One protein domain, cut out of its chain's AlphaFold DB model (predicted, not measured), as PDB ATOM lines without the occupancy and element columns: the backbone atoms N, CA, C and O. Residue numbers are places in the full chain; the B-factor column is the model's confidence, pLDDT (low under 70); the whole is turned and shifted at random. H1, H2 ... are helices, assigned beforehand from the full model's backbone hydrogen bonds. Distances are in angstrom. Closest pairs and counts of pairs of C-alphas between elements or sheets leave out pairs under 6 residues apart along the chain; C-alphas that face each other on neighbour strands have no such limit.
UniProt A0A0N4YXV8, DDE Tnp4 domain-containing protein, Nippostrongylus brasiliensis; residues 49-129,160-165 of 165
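AT A GLANCE: This is residues 49 to 129 and 160 to 165 of the 165 residues of the protein "DDE Tnp4 domain-containing protein" of Nippostrongylus brasiliensis (UniProt A0A0N4YXV8). One long helix, H2, makes the longest axis, and H4 stands crosswise at its far end, so that the two form a loose T. The short H1 sits at the first end of H2, the short H3 at the corner where H2 ends, and H5 follows beyond the end of H4, with residues 114 to 120 sticking out. The 87 printed residues have five named helices, H1 to H5 in order, and no named strand; the class is all helix. The whole is only just extended, close to loose, with a radius of gyration of the C-alphas of 18.1 A and spans of 48 by 34 by 20 A.

HOW THE PARTS SIT: H1, residues 50 to 53, and H2, residues 57 to 83, only just touch, with 3 pairs of C-alphas within 8 A, and only at the corner; the closest C-alphas are those of Val 53 and Ala 60, 5.2 A. H3, residues 85 to 88, touches H2 only at the corner, closest at the C-alphas of Thr 81 and Phe 87, 5.1 A. H4, residues 95 to 113, is about perpendicular to H2, at 86 degrees. They only just touch, with 3 pairs within 8 A, H2 with residue 80 alone; the closest C-alphas are those of Ile 80 and His 109, 7.4 A. H3 and H4 are near each other. H5, residues 118 to 124, is close to but not clearly touching H4, with the closest C-alphas, of Ala 113 and Leu 121, 7.5 A apart. H2 and H5 are apart. In H2, H4 and H5 every O i to N i+4 pair is within hydrogen-bond range; H1 and H3 are too short for such a pair.

IN THESE COORDINATES: H1 begins at C-alpha 50 (598.728, 663.578, 674.669). H2 is 38.6 A long and H4 27.0 A. H5, 10.0 A long, ends at C-alpha 124 (615.704, 683.651, 697.442).

THE WHOLE: The C-alphas of Gly 93 and Met 165, the two farthest apart, are 51.0 A apart. Residues 130 to 159 are not printed, and C-alphas 129 and 160 are 25.9 A apart across this cut. No link is long. Residues 126 to 129 have pLDDT under 70.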
ATOM      1  N   VAL A  49     601.908 660.215 676.186       89.56
ATOM      2  CA  VAL A  49     601.717 661.215 675.124       89.56
ATOM      3  C   VAL A  49     600.294 661.764 675.168       89.56
ATOM      4  O   VAL A  49     599.395 661.099 675.675       89.56
ATOM      5  N   GLN A  50     600.053 662.951 674.606       85.56
ATOM      6  CA  GLN A  50     598.728 663.578 674.669       85.56
ATOM      7  C   GLN A  50     597.601 662.678 674.164       85.56
ATOM      8  O   GLN A  50     596.571 662.571 674.822       85.56
ATOM      9  N   SER A  51     597.805 661.957 673.060       88.50
ATOM     10  CA  SER A  51     596.790 661.037 672.531       88.50
ATOM     11  C   SER A  51     596.414 659.912 673.501       88.50
ATOM     12  O   SER A  51     595.302 659.399 673.426       88.50
ATOM     13  N   GLU A  52     597.302 659.540 674.429       87.69
ATOM     14  CA  GLU A  52     597.012 658.567 675.486       87.69
ATOM     15  C   GLU A  52     596.241 659.192 676.656       87.69
ATOM     16  O   GLU A  52     595.573 658.459 677.376       87.69
ATOM     17  N   VAL A  53     596.347 660.509 676.849       91.75
ATOM     18  CA  VAL A  53     595.853 661.247 678.023       91.75
ATOM     19  C   VAL A  53     594.479 661.875 677.793       91.75
ATOM     20  O   VAL A  53     593.697 661.960 678.734       91.75
ATOM     21  N   VAL A  54     594.162 662.284 676.558       88.62
ATOM     22  CA  VAL A  54     592.952 663.071 676.223       88.62
ATOM     23  C   VAL A  54     591.653 662.481 676.789       88.62
ATOM     24  O   VAL A  54     590.773 663.239 677.176       88.62
ATOM     25  N   ASN A  55     591.541 661.152 676.885       89.19
ATOM     26  CA  ASN A  55     590.356 660.469 677.416       89.19
ATOM     27  C   ASN A  55     590.672 659.536 678.600       89.19
ATOM     28  O   ASN A  55     589.919 658.603 678.868       89.19
ATOM     29  N   ASP A  56     591.801 659.734 679.283       93.31
ATOM     30  CA  ASP A  56     592.256 658.859 680.366       93.31
ATOM     31  C   ASP A  56     592.759 659.695 681.553       93.31
ATOM     32  O   ASP A  56     593.924 660.095 681.624       93.31
ATOM     33  N   MET A  57     591.851 659.956 682.499       92.94
ATOM     34  CA  MET A  57     592.134 660.729 683.716       92.94
ATOM     35  C   MET A  57     593.268 660.131 684.555       92.94
ATOM     36  O   MET A  57     594.032 660.874 685.163       92.94
ATOM     37  N   VAL A  58     593.420 658.806 684.568       95.12
ATOM     38  CA  VAL A  58     594.479 658.123 685.327       95.12
ATOM     39  C   VAL A  58     595.844 658.467 684.735       95.12
ATOM     40  O   VAL A  58     596.788 658.791 685.457       95.12
ATOM     41  N   LYS A  59     595.952 658.447 683.403       94.25
ATOM     42  CA  LYS A  59     597.178 658.855 682.706       94.25
ATOM     43  C   LYS A  59     597.425 660.359 682.792       94.25
ATOM     44  O   LYS A  59     598.585 660.761 682.893       94.25
ATOM     45  N   ALA A  60     596.371 661.176 682.784       92.75
ATOM     46  CA  ALA A  60     596.472 662.619 683.002       92.75
ATOM     47  C   ALA A  60     597.082 662.928 684.373       92.75
ATOM     48  O   ALA A  60     598.093 663.626 684.459       92.75
ATOM     49  N   HIS A  61     596.533 662.314 685.423       94.06
ATOM     50  CA  HIS A  61     597.015 662.456 686.793       94.06
ATOM     51  C   HIS A  61     598.453 661.955 686.960       94.06
ATOM     52  O   HIS A  61     599.288 662.606 687.589       94.06
ATOM     53  N   PHE A  62     598.795 660.827 686.328       94.50
ATOM     54  CA  PHE A  62     600.181 660.358 686.298       94.50
ATOM     55  C   PHE A  62     601.122 661.400 685.682       94.50
ATOM     56  O   PHE A  62     602.183 661.661 686.245       94.50
ATOM     57  N   ASN A  63     600.752 662.013 684.555       93.44
ATOM     58  CA  ASN A  63     601.568 663.048 683.917       93.44
ATOM     59  C   ASN A  63     601.725 664.301 684.790       93.44
ATOM     60  O   ASN A  63     602.803 664.902 684.794       93.44
ATOM     61  N   GLU A  64     600.695 664.678 685.548       92.12
ATOM     62  CA  GLU A  64     600.765 665.768 686.526       92.12
ATOM     63  C   GLU A  64     601.746 665.439 687.664       92.12
ATOM     64  O   GLU A  64     602.641 666.235 687.976       92.12
ATOM     65  N   CYS A  65     601.656 664.231 688.230       92.12
ATOM     66  CA  CYS A  65     602.592 663.736 689.243       92.12
ATOM     67  C   CYS A  65     604.031 663.681 688.707       92.12
ATOM     68  O   CYS A  65     604.974 664.131 689.364       92.12
ATOM     69  N   PHE A  66     604.202 663.168 687.488       92.19
ATOM     70  CA  PHE A  66     605.488 663.064 686.803       92.19
ATOM     71  C   PHE A  66     606.117 664.446 686.577       92.19
ATOM     72  O   PHE A  66     607.299 664.657 686.863       92.19
ATOM     73  N   SER A  67     605.317 665.413 686.124       89.38
ATOM     74  CA  SER A  67     605.754 666.801 685.933       89.38
ATOM     75  C   SER A  67     606.106 667.465 687.264       89.38
ATOM     76  O   SER A  67     607.124 668.147 687.365       89.38
ATOM     77  N   SER A  68     605.333 667.201 688.320       88.81
ATOM     78  CA  SER A  68     605.614 667.695 689.670       88.81
ATOM     79  C   SER A  68     606.945 667.177 690.215       88.81
ATOM     80  O   SER A  68     607.727 667.958 690.761       88.81
ATOM     81  N   ALA A  69     607.246 665.891 690.018       91.06
ATOM     82  CA  ALA A  69     608.523 665.304 690.415       91.06
ATOM     83  C   ALA A  69     609.698 665.923 689.637       91.06
ATOM     84  O   ALA A  69     610.697 666.323 690.238       91.06
ATOM     85  N   ARG A  70     609.559 666.092 688.314       89.12
ATOM     86  CA  ARG A  70     610.564 666.778 687.487       89.12
ATOM     87  C   ARG A  70     610.804 668.216 687.927       89.12
ATOM     88  O   ARG A  70     611.953 668.632 688.029       89.12
ATOM     89  N   ARG A  71     609.740 668.951 688.250       86.38
ATOM     90  CA  ARG A  71     609.825 670.336 688.723       86.38
ATOM     91  C   ARG A  71     610.667 670.458 689.993       86.38
ATOM     92  O   ARG A  71     611.440 671.404 690.114       86.38
ATOM     93  N   ILE A  72     610.556 669.507 690.924       87.75
ATOM     94  CA  ILE A  72     611.400 669.480 692.131       87.75
ATOM     95  C   ILE A  72     612.874 669.332 691.740       87.75
ATOM     96  O   ILE A  72     613.715 670.090 692.219       87.75
ATOM     97  N   VAL A  73     613.183 668.402 690.833       88.69
ATOM     98  CA  VAL A  73     614.551 668.176 690.346       88.69
ATOM     99  C   VAL A  73     615.105 669.433 689.666       88.69
ATOM    100  O   VAL A  73     616.178 669.912 690.034       88.69
ATOM    101  N   GLU A  74     614.359 670.009 688.725       87.75
ATOM    102  CA  GLU A  74     614.734 671.227 687.996       87.75
ATOM    103  C   GLU A  74     614.928 672.421 688.946       87.75
ATOM    104  O   GLU A  74     615.901 673.168 688.815       87.75
ATOM    105  N   SER A  75     614.068 672.557 689.960       86.19
ATOM    106  CA  SER A  75     614.199 673.582 690.999       86.19
ATOM    107  C   SER A  75     615.497 673.428 691.792       86.19
ATOM    108  O   SER A  75     616.230 674.405 691.950       86.19
ATOM    109  N   VAL A  76     615.846 672.212 692.227       87.81
ATOM    110  CA  VAL A  76     617.104 671.951 692.947       87.81
ATOM    111  C   VAL A  76     618.318 672.306 692.082       87.81
ATOM    112  O   VAL A  76     619.216 673.011 692.550       87.81
ATOM    113  N   PHE A  77     618.335 671.906 690.807       89.25
ATOM    114  CA  PHE A  77     619.405 672.296 689.881       89.25
ATOM    115  C   PHE A  77     619.489 673.814 689.696       89.25
ATOM    116  O   PHE A  77     620.589 674.371 689.712       89.25
ATOM    117  N   GLY A  78     618.350 674.501 689.581       88.94
ATOM    118  CA  GLY A  78     618.288 675.961 689.514       88.94
ATOM    119  C   GLY A  78     618.856 676.633 690.767       88.94
ATOM    120  O   GLY A  78     619.664 677.557 690.659       88.94
ATOM    121  N   ILE A  79     618.514 676.131 691.958       89.50
ATOM    122  CA  ILE A  79     619.027 676.624 693.246       89.50
ATOM    123  C   ILE A  79     620.549 676.488 693.312       89.50
ATOM    124  O   ILE A  79     621.246 677.454 693.632       89.50
ATOM    125  N   ILE A  80     621.068 675.298 693.006       91.81
ATOM    126  CA  ILE A  80     622.503 675.005 693.051       91.81
ATOM    127  C   ILE A  80     623.263 675.843 692.013       91.81
ATOM    128  O   ILE A  80     624.293 676.429 692.348       91.81
ATOM    129  N   THR A  81     622.726 675.993 690.800       91.44
ATOM    130  CA  THR A  81     623.338 676.779 689.713       91.44
ATOM    131  C   THR A  81     623.322 678.284 689.982       91.44
ATOM    132  O   THR A  81     624.289 678.989 689.689       91.44
ATOM    133  N   SER A  82     622.239 678.794 690.573       89.31
ATOM    134  CA  SER A  82     622.125 680.195 690.996       89.31
ATOM    135  C   SER A  82     623.076 680.509 692.154       89.31
ATOM    136  O   SER A  82     623.742 681.544 692.166       89.31
ATOM    137  N   ARG A  83     623.195 679.586 693.117       90.62
ATOM    138  CA  ARG A  83     624.066 679.745 694.286       90.62
ATOM    139  C   ARG A  83     625.548 679.658 693.938       90.62
ATOM    140  O   ARG A  83     626.334 680.465 694.430       90.62
ATOM    141  N   PHE A  84     625.939 678.677 693.128       93.31
ATOM    142  CA  PHE A  84     627.333 678.428 692.787       93.31
ATOM    143  C   PHE A  84     627.554 678.665 691.299       93.31
ATOM    144  O   PHE A  84     627.297 677.803 690.459       93.31
ATOM    145  N   ARG A  85     628.111 679.840 690.982       91.44
ATOM    146  CA  ARG A  85     628.373 680.288 689.603       91.44
ATOM    147  C   ARG A  85     629.213 679.309 688.776       91.44
ATOM    148  O   ARG A  85     629.157 679.364 687.554       91.44
ATOM    149  N   ILE A  86     629.962 678.410 689.420       92.69
ATOM    150  CA  ILE A  86     630.737 677.364 688.743       92.69
ATOM    151  C   ILE A  86     629.862 676.448 687.872       92.69
ATOM    152  O   ILE A  86     630.321 676.019 686.820       92.69
ATOM    153  N   PHE A  87     628.596 676.216 688.241       94.31
ATOM    154  CA  PHE A  87     627.671 675.380 687.461       94.31
ATOM    155  C   PHE A  87     626.964 676.128 686.325       94.31
ATOM    156  O   PHE A  87     626.244 675.514 685.546       94.31
ATOM    157  N   GLN A  88     627.166 677.445 686.184       92.44
ATOM    158  CA  GLN A  88     626.633 678.212 685.046       92.44
ATOM    159  C   GLN A  88     627.419 677.963 683.750       92.44
ATOM    160  O   GLN A  88     627.044 678.453 682.686       92.44
ATOM    161  N   ARG A  89     628.544 677.246 683.836       91.88
ATOM    162  CA  ARG A  89     629.395 676.860 682.712       91.88
ATOM    163  C   ARG A  89     629.699 675.370 682.813       91.88
ATOM    164  O   ARG A  89     629.581 674.779 683.884       91.88
ATOM    165  N   ALA A  90     630.109 674.773 681.697       91.38
ATOM    166  CA  ALA A  90     630.609 673.406 681.708       91.38
ATOM    167  C   ALA A  90     631.777 673.284 682.700       91.38
ATOM    168  O   ALA A  90     632.669 674.136 682.722       91.38
ATOM    169  N   LEU A  91     631.760 672.232 683.522       93.12
ATOM    170  CA  LEU A  91     632.857 671.943 684.436       93.12
ATOM    171  C   LEU A  91     634.084 671.522 683.624       93.12
ATOM    172  O   LEU A  91     634.006 670.623 682.789       93.12
ATOM    173  N   ILE A  92     635.212 672.185 683.874       92.00
ATOM    174  CA  ILE A  92     636.494 671.890 683.230       92.00
ATOM    175  C   ILE A  92     637.383 671.219 684.277       92.00
ATOM    176  O   ILE A  92     637.769 671.849 685.261       92.00
ATOM    177  N   GLY A  93     637.692 669.941 684.078       91.31
ATOM    178  CA  GLY A  93     638.508 669.153 684.998       91.31
ATOM    179  C   GLY A  93     638.436 667.659 684.698       91.31
ATOM    180  O   GLY A  93     637.720 667.239 683.788       91.31
ATOM    181  N   SER A  94     639.175 666.857 685.469       95.06
ATOM    182  CA  SER A  94     639.012 665.401 685.444       95.06
ATOM    183  C   SER A  94     637.653 664.999 686.024       95.06
ATOM    184  O   SER A  94     637.027 665.762 686.768       95.06
ATOM    185  N   GLU A  95     637.196 663.789 685.705       91.31
ATOM    186  CA  GLU A  95     635.935 663.247 686.217       91.31
ATOM    187  C   GLU A  95     635.895 663.254 687.756       91.31
ATOM    188  O   GLU A  95     634.889 663.642 688.353       91.31
ATOM    189  N   GLU A  96     637.005 662.899 688.403       95.25
ATOM    190  CA  GLU A  96     637.157 662.868 689.860       95.25
ATOM    191  C   GLU A  96     636.990 664.262 690.468       95.25
ATOM    192  O   GLU A  96     636.239 664.437 691.429       95.25
ATOM    193  N   ASN A  97     637.635 665.270 689.876       95.31
ATOM    194  CA  ASN A  97     637.546 666.650 690.348       95.31
ATOM    195  C   ASN A  97     636.138 667.214 690.147       95.31
ATOM    196  O   ASN A  97     635.608 667.879 691.036       95.31
ATOM    197  N   CYS A  98     635.497 666.913 689.015       95.12
ATOM    198  CA  CYS A  98     634.116 667.310 688.755       95.12
ATOM    199  C   CYS A  98     633.147 666.684 689.770       95.12
ATOM    200  O   CYS A  98     632.315 667.397 690.335       95.12
ATOM    201  N   LYS A  99     633.286 665.385 690.070       94.00
ATOM    202  CA  LYS A  99     632.500 664.709 691.118       94.00
ATOM    203  C   LYS A  99     632.719 665.360 692.483       94.00
ATOM    204  O   LYS A  99     631.747 665.653 693.180       94.00
ATOM    205  N   LEU A 100     633.971 665.637 692.848       96.06
ATOM    206  CA  LEU A 100     634.306 666.271 694.122       96.06
ATOM    207  C   LEU A 100     633.714 667.684 694.234       96.06
ATOM    208  O   LEU A 100     633.165 668.031 695.280       96.06
ATOM    209  N   LEU A 101     633.769 668.480 693.162       95.69
ATOM    210  CA  LEU A 101     633.164 669.816 693.106       95.69
ATOM    211  C   LEU A 101     631.647 669.763 693.313       95.69
ATOM    212  O   LEU A 101     631.118 670.534 694.114       95.69
ATOM    213  N   ILE A 102     630.959 668.834 692.640       95.00
ATOM    214  CA  ILE A 102     629.512 668.635 692.796       95.00
ATOM    215  C   ILE A 102     629.184 668.275 694.250       95.00
ATOM    216  O   ILE A 102     628.368 668.950 694.878       95.00
ATOM    217  N   MET A 103     629.863 667.275 694.820       95.69
ATOM    218  CA  MET A 103     629.631 666.843 696.205       95.69
ATOM    219  C   MET A 103     629.913 667.961 697.215       95.69
ATOM    220  O   MET A 103     629.115 668.197 698.120       95.69
ATOM    221  N   THR A 104     631.009 668.699 697.030       96.00
ATOM    222  CA  THR A 104     631.385 669.827 697.895       96.00
ATOM    223  C   THR A 104     630.328 670.928 697.855       96.00
ATOM    224  O   THR A 104     629.944 671.454 698.901       96.00
ATOM    225  N   ALA A 105     629.807 671.256 696.671       95.31
ATOM    226  CA  ALA A 105     628.754 672.252 696.534       95.31
ATOM    227  C   ALA A 105     627.444 671.819 697.207       95.31
ATOM    228  O   ALA A 105     626.794 672.645 697.848       95.31
ATOM    229  N   LEU A 106     627.071 670.536 697.117       94.38
ATOM    230  CA  LEU A 106     625.892 669.995 697.804       94.38
ATOM    231  C   LEU A 106     626.046 670.056 699.331       94.38
ATOM    232  O   LEU A 106     625.139 670.515 700.026       94.38
ATOM    233  N   VAL A 107     627.211 669.672 699.861       95.50
ATOM    234  CA  VAL A 107     627.502 669.774 701.301       95.50
ATOM    235  C   VAL A 107     627.442 671.232 701.761       95.50
ATOM    236  O   VAL A 107     626.768 671.547 702.743       95.50
ATOM    237  N   LEU A 108     628.085 672.143 701.028       94.81
ATOM    238  CA  LEU A 108     628.074 673.567 701.350       94.81
ATOM    239  C   LEU A 108     626.663 674.166 701.255       94.81
ATOM    240  O   LEU A 108     626.289 674.985 702.095       94.81
ATOM    241  N   HIS A 109     625.857 673.746 700.276       92.06
ATOM    242  CA  HIS A 109     624.451 674.134 700.184       92.06
ATOM    243  C   HIS A 109     623.684 673.748 701.450       92.06
ATOM    244  O   HIS A 109     623.041 674.614 702.040       92.06
ATOM    245  N   ASN A 110     623.802 672.494 701.894       91.62
ATOM    246  CA  ASN A 110     623.101 671.989 703.076       91.62
ATOM    247  C   ASN A 110     623.516 672.736 704.351       91.62
ATOM    248  O   ASN A 110     622.658 673.146 705.133       91.62
ATOM    249  N   LEU A 111     624.819 672.991 704.530       92.44
ATOM    250  CA  LEU A 111     625.338 673.758 705.668       92.44
ATOM    251  C   LEU A 111     624.792 675.192 705.707       92.44
ATOM    252  O   LEU A 111     624.496 675.715 706.781       92.44
ATOM    253  N   LEU A 112     624.657 675.837 704.545       89.00
ATOM    254  CA  LEU A 112     624.106 677.188 704.445       89.00
ATOM    255  C   LEU A 112     622.585 677.200 704.617       89.00
ATOM    256  O   LEU A 112     622.063 678.093 705.277       89.00
ATOM    257  N   ALA A 113     621.876 676.228 704.038       87.38
ATOM    258  CA  ALA A 113     620.425 676.111 704.147       87.38
ATOM    259  C   ALA A 113     619.985 675.894 705.600       87.38
ATOM    260  O   ALA A 113     619.035 676.528 706.039       87.38
ATOM    261  N   TYR A 114     620.732 675.099 706.375       88.25
ATOM    262  CA  TYR A 114     620.463 674.877 707.799       88.25
ATOM    263  C   TYR A 114     620.513 676.163 708.645       88.25
ATOM    264  O   TYR A 114     619.891 676.246 709.699       88.25
ATOM    265  N   ARG A 115     621.249 677.185 708.192       87.50
ATOM    266  CA  ARG A 115     621.417 678.458 708.912       87.50
ATOM    267  C   ARG A 115     620.416 679.539 708.502       87.50
ATOM    268  O   ARG A 115     620.473 680.635 709.054       87.50
ATOM    269  N   ILE A 116     619.542 679.270 707.532       87.00
ATOM    270  CA  ILE A 116     618.606 680.251 706.970       87.00
ATOM    271  C   ILE A 116     617.175 679.752 707.215       87.00
ATOM    272  O   ILE A 116     616.865 678.611 706.869       87.00
ATOM    273  N   PRO A 117     616.270 680.574 707.776       87.62
ATOM    274  CA  PRO A 117     614.888 680.162 707.978       87.62
ATOM    275  C   PRO A 117     614.174 679.916 706.637       87.62
ATOM    276  O   PRO A 117     614.431 680.586 705.636       87.62
ATOM    277  N   ALA A 118     613.227 678.971 706.624       81.56
ATOM    278  CA  ALA A 118     612.583 678.491 705.396       81.56
ATOM    279  C   ALA A 118     611.945 679.607 704.544       81.56
ATOM    280  O   ALA A 118     612.086 679.609 703.322       81.56
ATOM    281  N   HIS A 119     611.297 680.590 705.174       83.38
ATOM    282  CA  HIS A 119     610.669 681.711 704.462       83.38
ATOM    283  C   HIS A 119     611.688 682.551 703.672       83.38
ATOM    284  O   HIS A 119     611.388 683.051 702.588       83.38
ATOM    285  N   GLU A 120     612.915 682.684 704.180       85.06
ATOM    286  CA  GLU A 120     613.969 683.430 703.505       85.06
ATOM    287  C   GLU A 120     614.557 682.629 702.334       85.06
ATOM    288  O   GLU A 120     614.868 683.207 701.291       85.06
ATOM    289  N   LEU A 121     614.645 681.300 702.458       80.94
ATOM    290  CA  LEU A 121     615.010 680.425 701.340       80.94
ATOM    291  C   LEU A 121     613.990 680.513 700.200       80.94
ATOM    292  O   LEU A 121     614.399 680.676 699.052       80.94
ATOM    293  N   LEU A 122     612.691 680.490 700.511       81.62
ATOM    294  CA  LEU A 122     611.619 680.625 699.517       81.62
ATOM    295  C   LEU A 122     611.666 681.973 698.788       81.62
ATOM    296  O   LEU A 122     611.453 682.027 697.581       81.62
ATOM    297  N   ARG A 123     612.010 683.060 699.492       82.94
ATOM    298  CA  ARG A 123     612.192 684.379 698.865       82.94
ATOM    299  C   ARG A 123     613.388 684.407 697.910       82.94
ATOM    300  O   ARG A 123     613.342 685.083 696.888       82.94
ATOM    301  N   ARG A 124     614.477 683.711 698.258       81.19
ATOM    302  CA  ARG A 124     615.704 683.651 697.442       81.19
ATOM    303  C   ARG A 124     615.550 682.739 696.225       81.19
ATOM    304  O   ARG A 124     616.186 682.993 695.206       81.19
ATOM    305  N   TYR A 125     614.734 681.693 696.338       79.88
ATOM    306  CA  TYR A 125     614.535 680.681 695.305       79.88
ATOM    307  C   TYR A 125     613.041 680.409 695.110       79.88
ATOM    308  O   TYR A 125     612.523 679.409 695.616       79.88
ATOM    309  N   PRO A 126     612.328 681.306 694.406       68.31
ATOM    310  CA  PRO A 126     610.918 681.104 694.127       68.31
ATOM    311  C   PRO A 126     610.723 679.867 693.243       68.31
ATOM    312  O   PRO A 126     611.537 679.553 692.373       68.31
ATOM    313  N   ILE A 127     609.625 679.154 693.476       65.81
ATOM    314  CA  ILE A 127     609.252 677.987 692.681       65.81
ATOM    315  C   ILE A 127     608.674 678.494 691.354       65.81
ATOM    316  O   ILE A 127     607.572 679.037 691.331       65.81
ATOM    317  N   TYR A 128     609.413 678.336 690.256       58.19
ATOM    318  CA  TYR A 128     608.934 678.699 688.920       58.19
ATOM    319  C   TYR A 128     607.992 677.615 688.373       58.19
ATOM    320  O   TYR A 128     608.313 676.425 688.405       58.19
ATOM    321  N   MET A 129     606.819 678.029 687.889       48.47
ATOM    322  CA  MET A 129     605.888 677.188 687.132       48.47
ATOM    323  C   MET A 129     606.233 677.344 685.648       48.47
ATOM    324  O   MET A 129     606.047 678.431 685.110       48.47
ATOM    325  N   ARG A 160     594.389 655.867 692.565       94.56
ATOM    326  CA  ARG A 160     593.710 655.307 693.743       94.56
ATOM    327  C   ARG A 160     594.027 656.077 695.024       94.56
ATOM    328  O   ARG A 160     593.132 656.312 695.825       94.56
ATOM    329  N   ARG A 161     595.291 656.461 695.232       93.50
ATOM    330  CA  ARG A 161     595.718 657.239 696.406       93.50
ATOM    331  C   ARG A 161     595.016 658.598 696.467       93.50
ATOM    332  O   ARG A 161     594.653 659.028 697.558       93.50
ATOM    333  N   ASP A 162     594.824 659.238 695.315       93.00
ATOM    334  CA  ASP A 162     594.354 660.623 695.220       93.00
ATOM    335  C   ASP A 162     592.867 660.742 694.807       93.00
ATOM    336  O   ASP A 162     592.366 661.852 694.649       93.00
ATOM    337  N   GLY A 163     592.140 659.623 694.670       90.25
ATOM    338  CA  GLY A 163     590.683 659.604 694.457       90.25
ATOM    339  C   GLY A 163     590.210 659.774 693.005       90.25
ATOM    340  O   GLY A 163     589.084 660.207 692.775       90.25
ATOM    341  N   TYR A 164     591.050 659.437 692.026       82.69
ATOM    342  CA  TYR A 164     590.731 659.451 690.588       82.69
ATOM    343  C   TYR A 164     590.289 658.074 690.044       82.69
ATOM    344  O   TYR A 164     590.140 657.914 688.830       82.69
ATOM    345  N   MET A 165     590.114 657.084 690.929       71.56
ATOM    346  CA  MET A 165     589.619 655.727 690.660       71.56
ATOM    347  C   MET A 165     588.559 655.318 691.675       71.56
ATOM    348  O   MET A 165     588.710 655.708 692.854       71.56
TER     349      MET A 165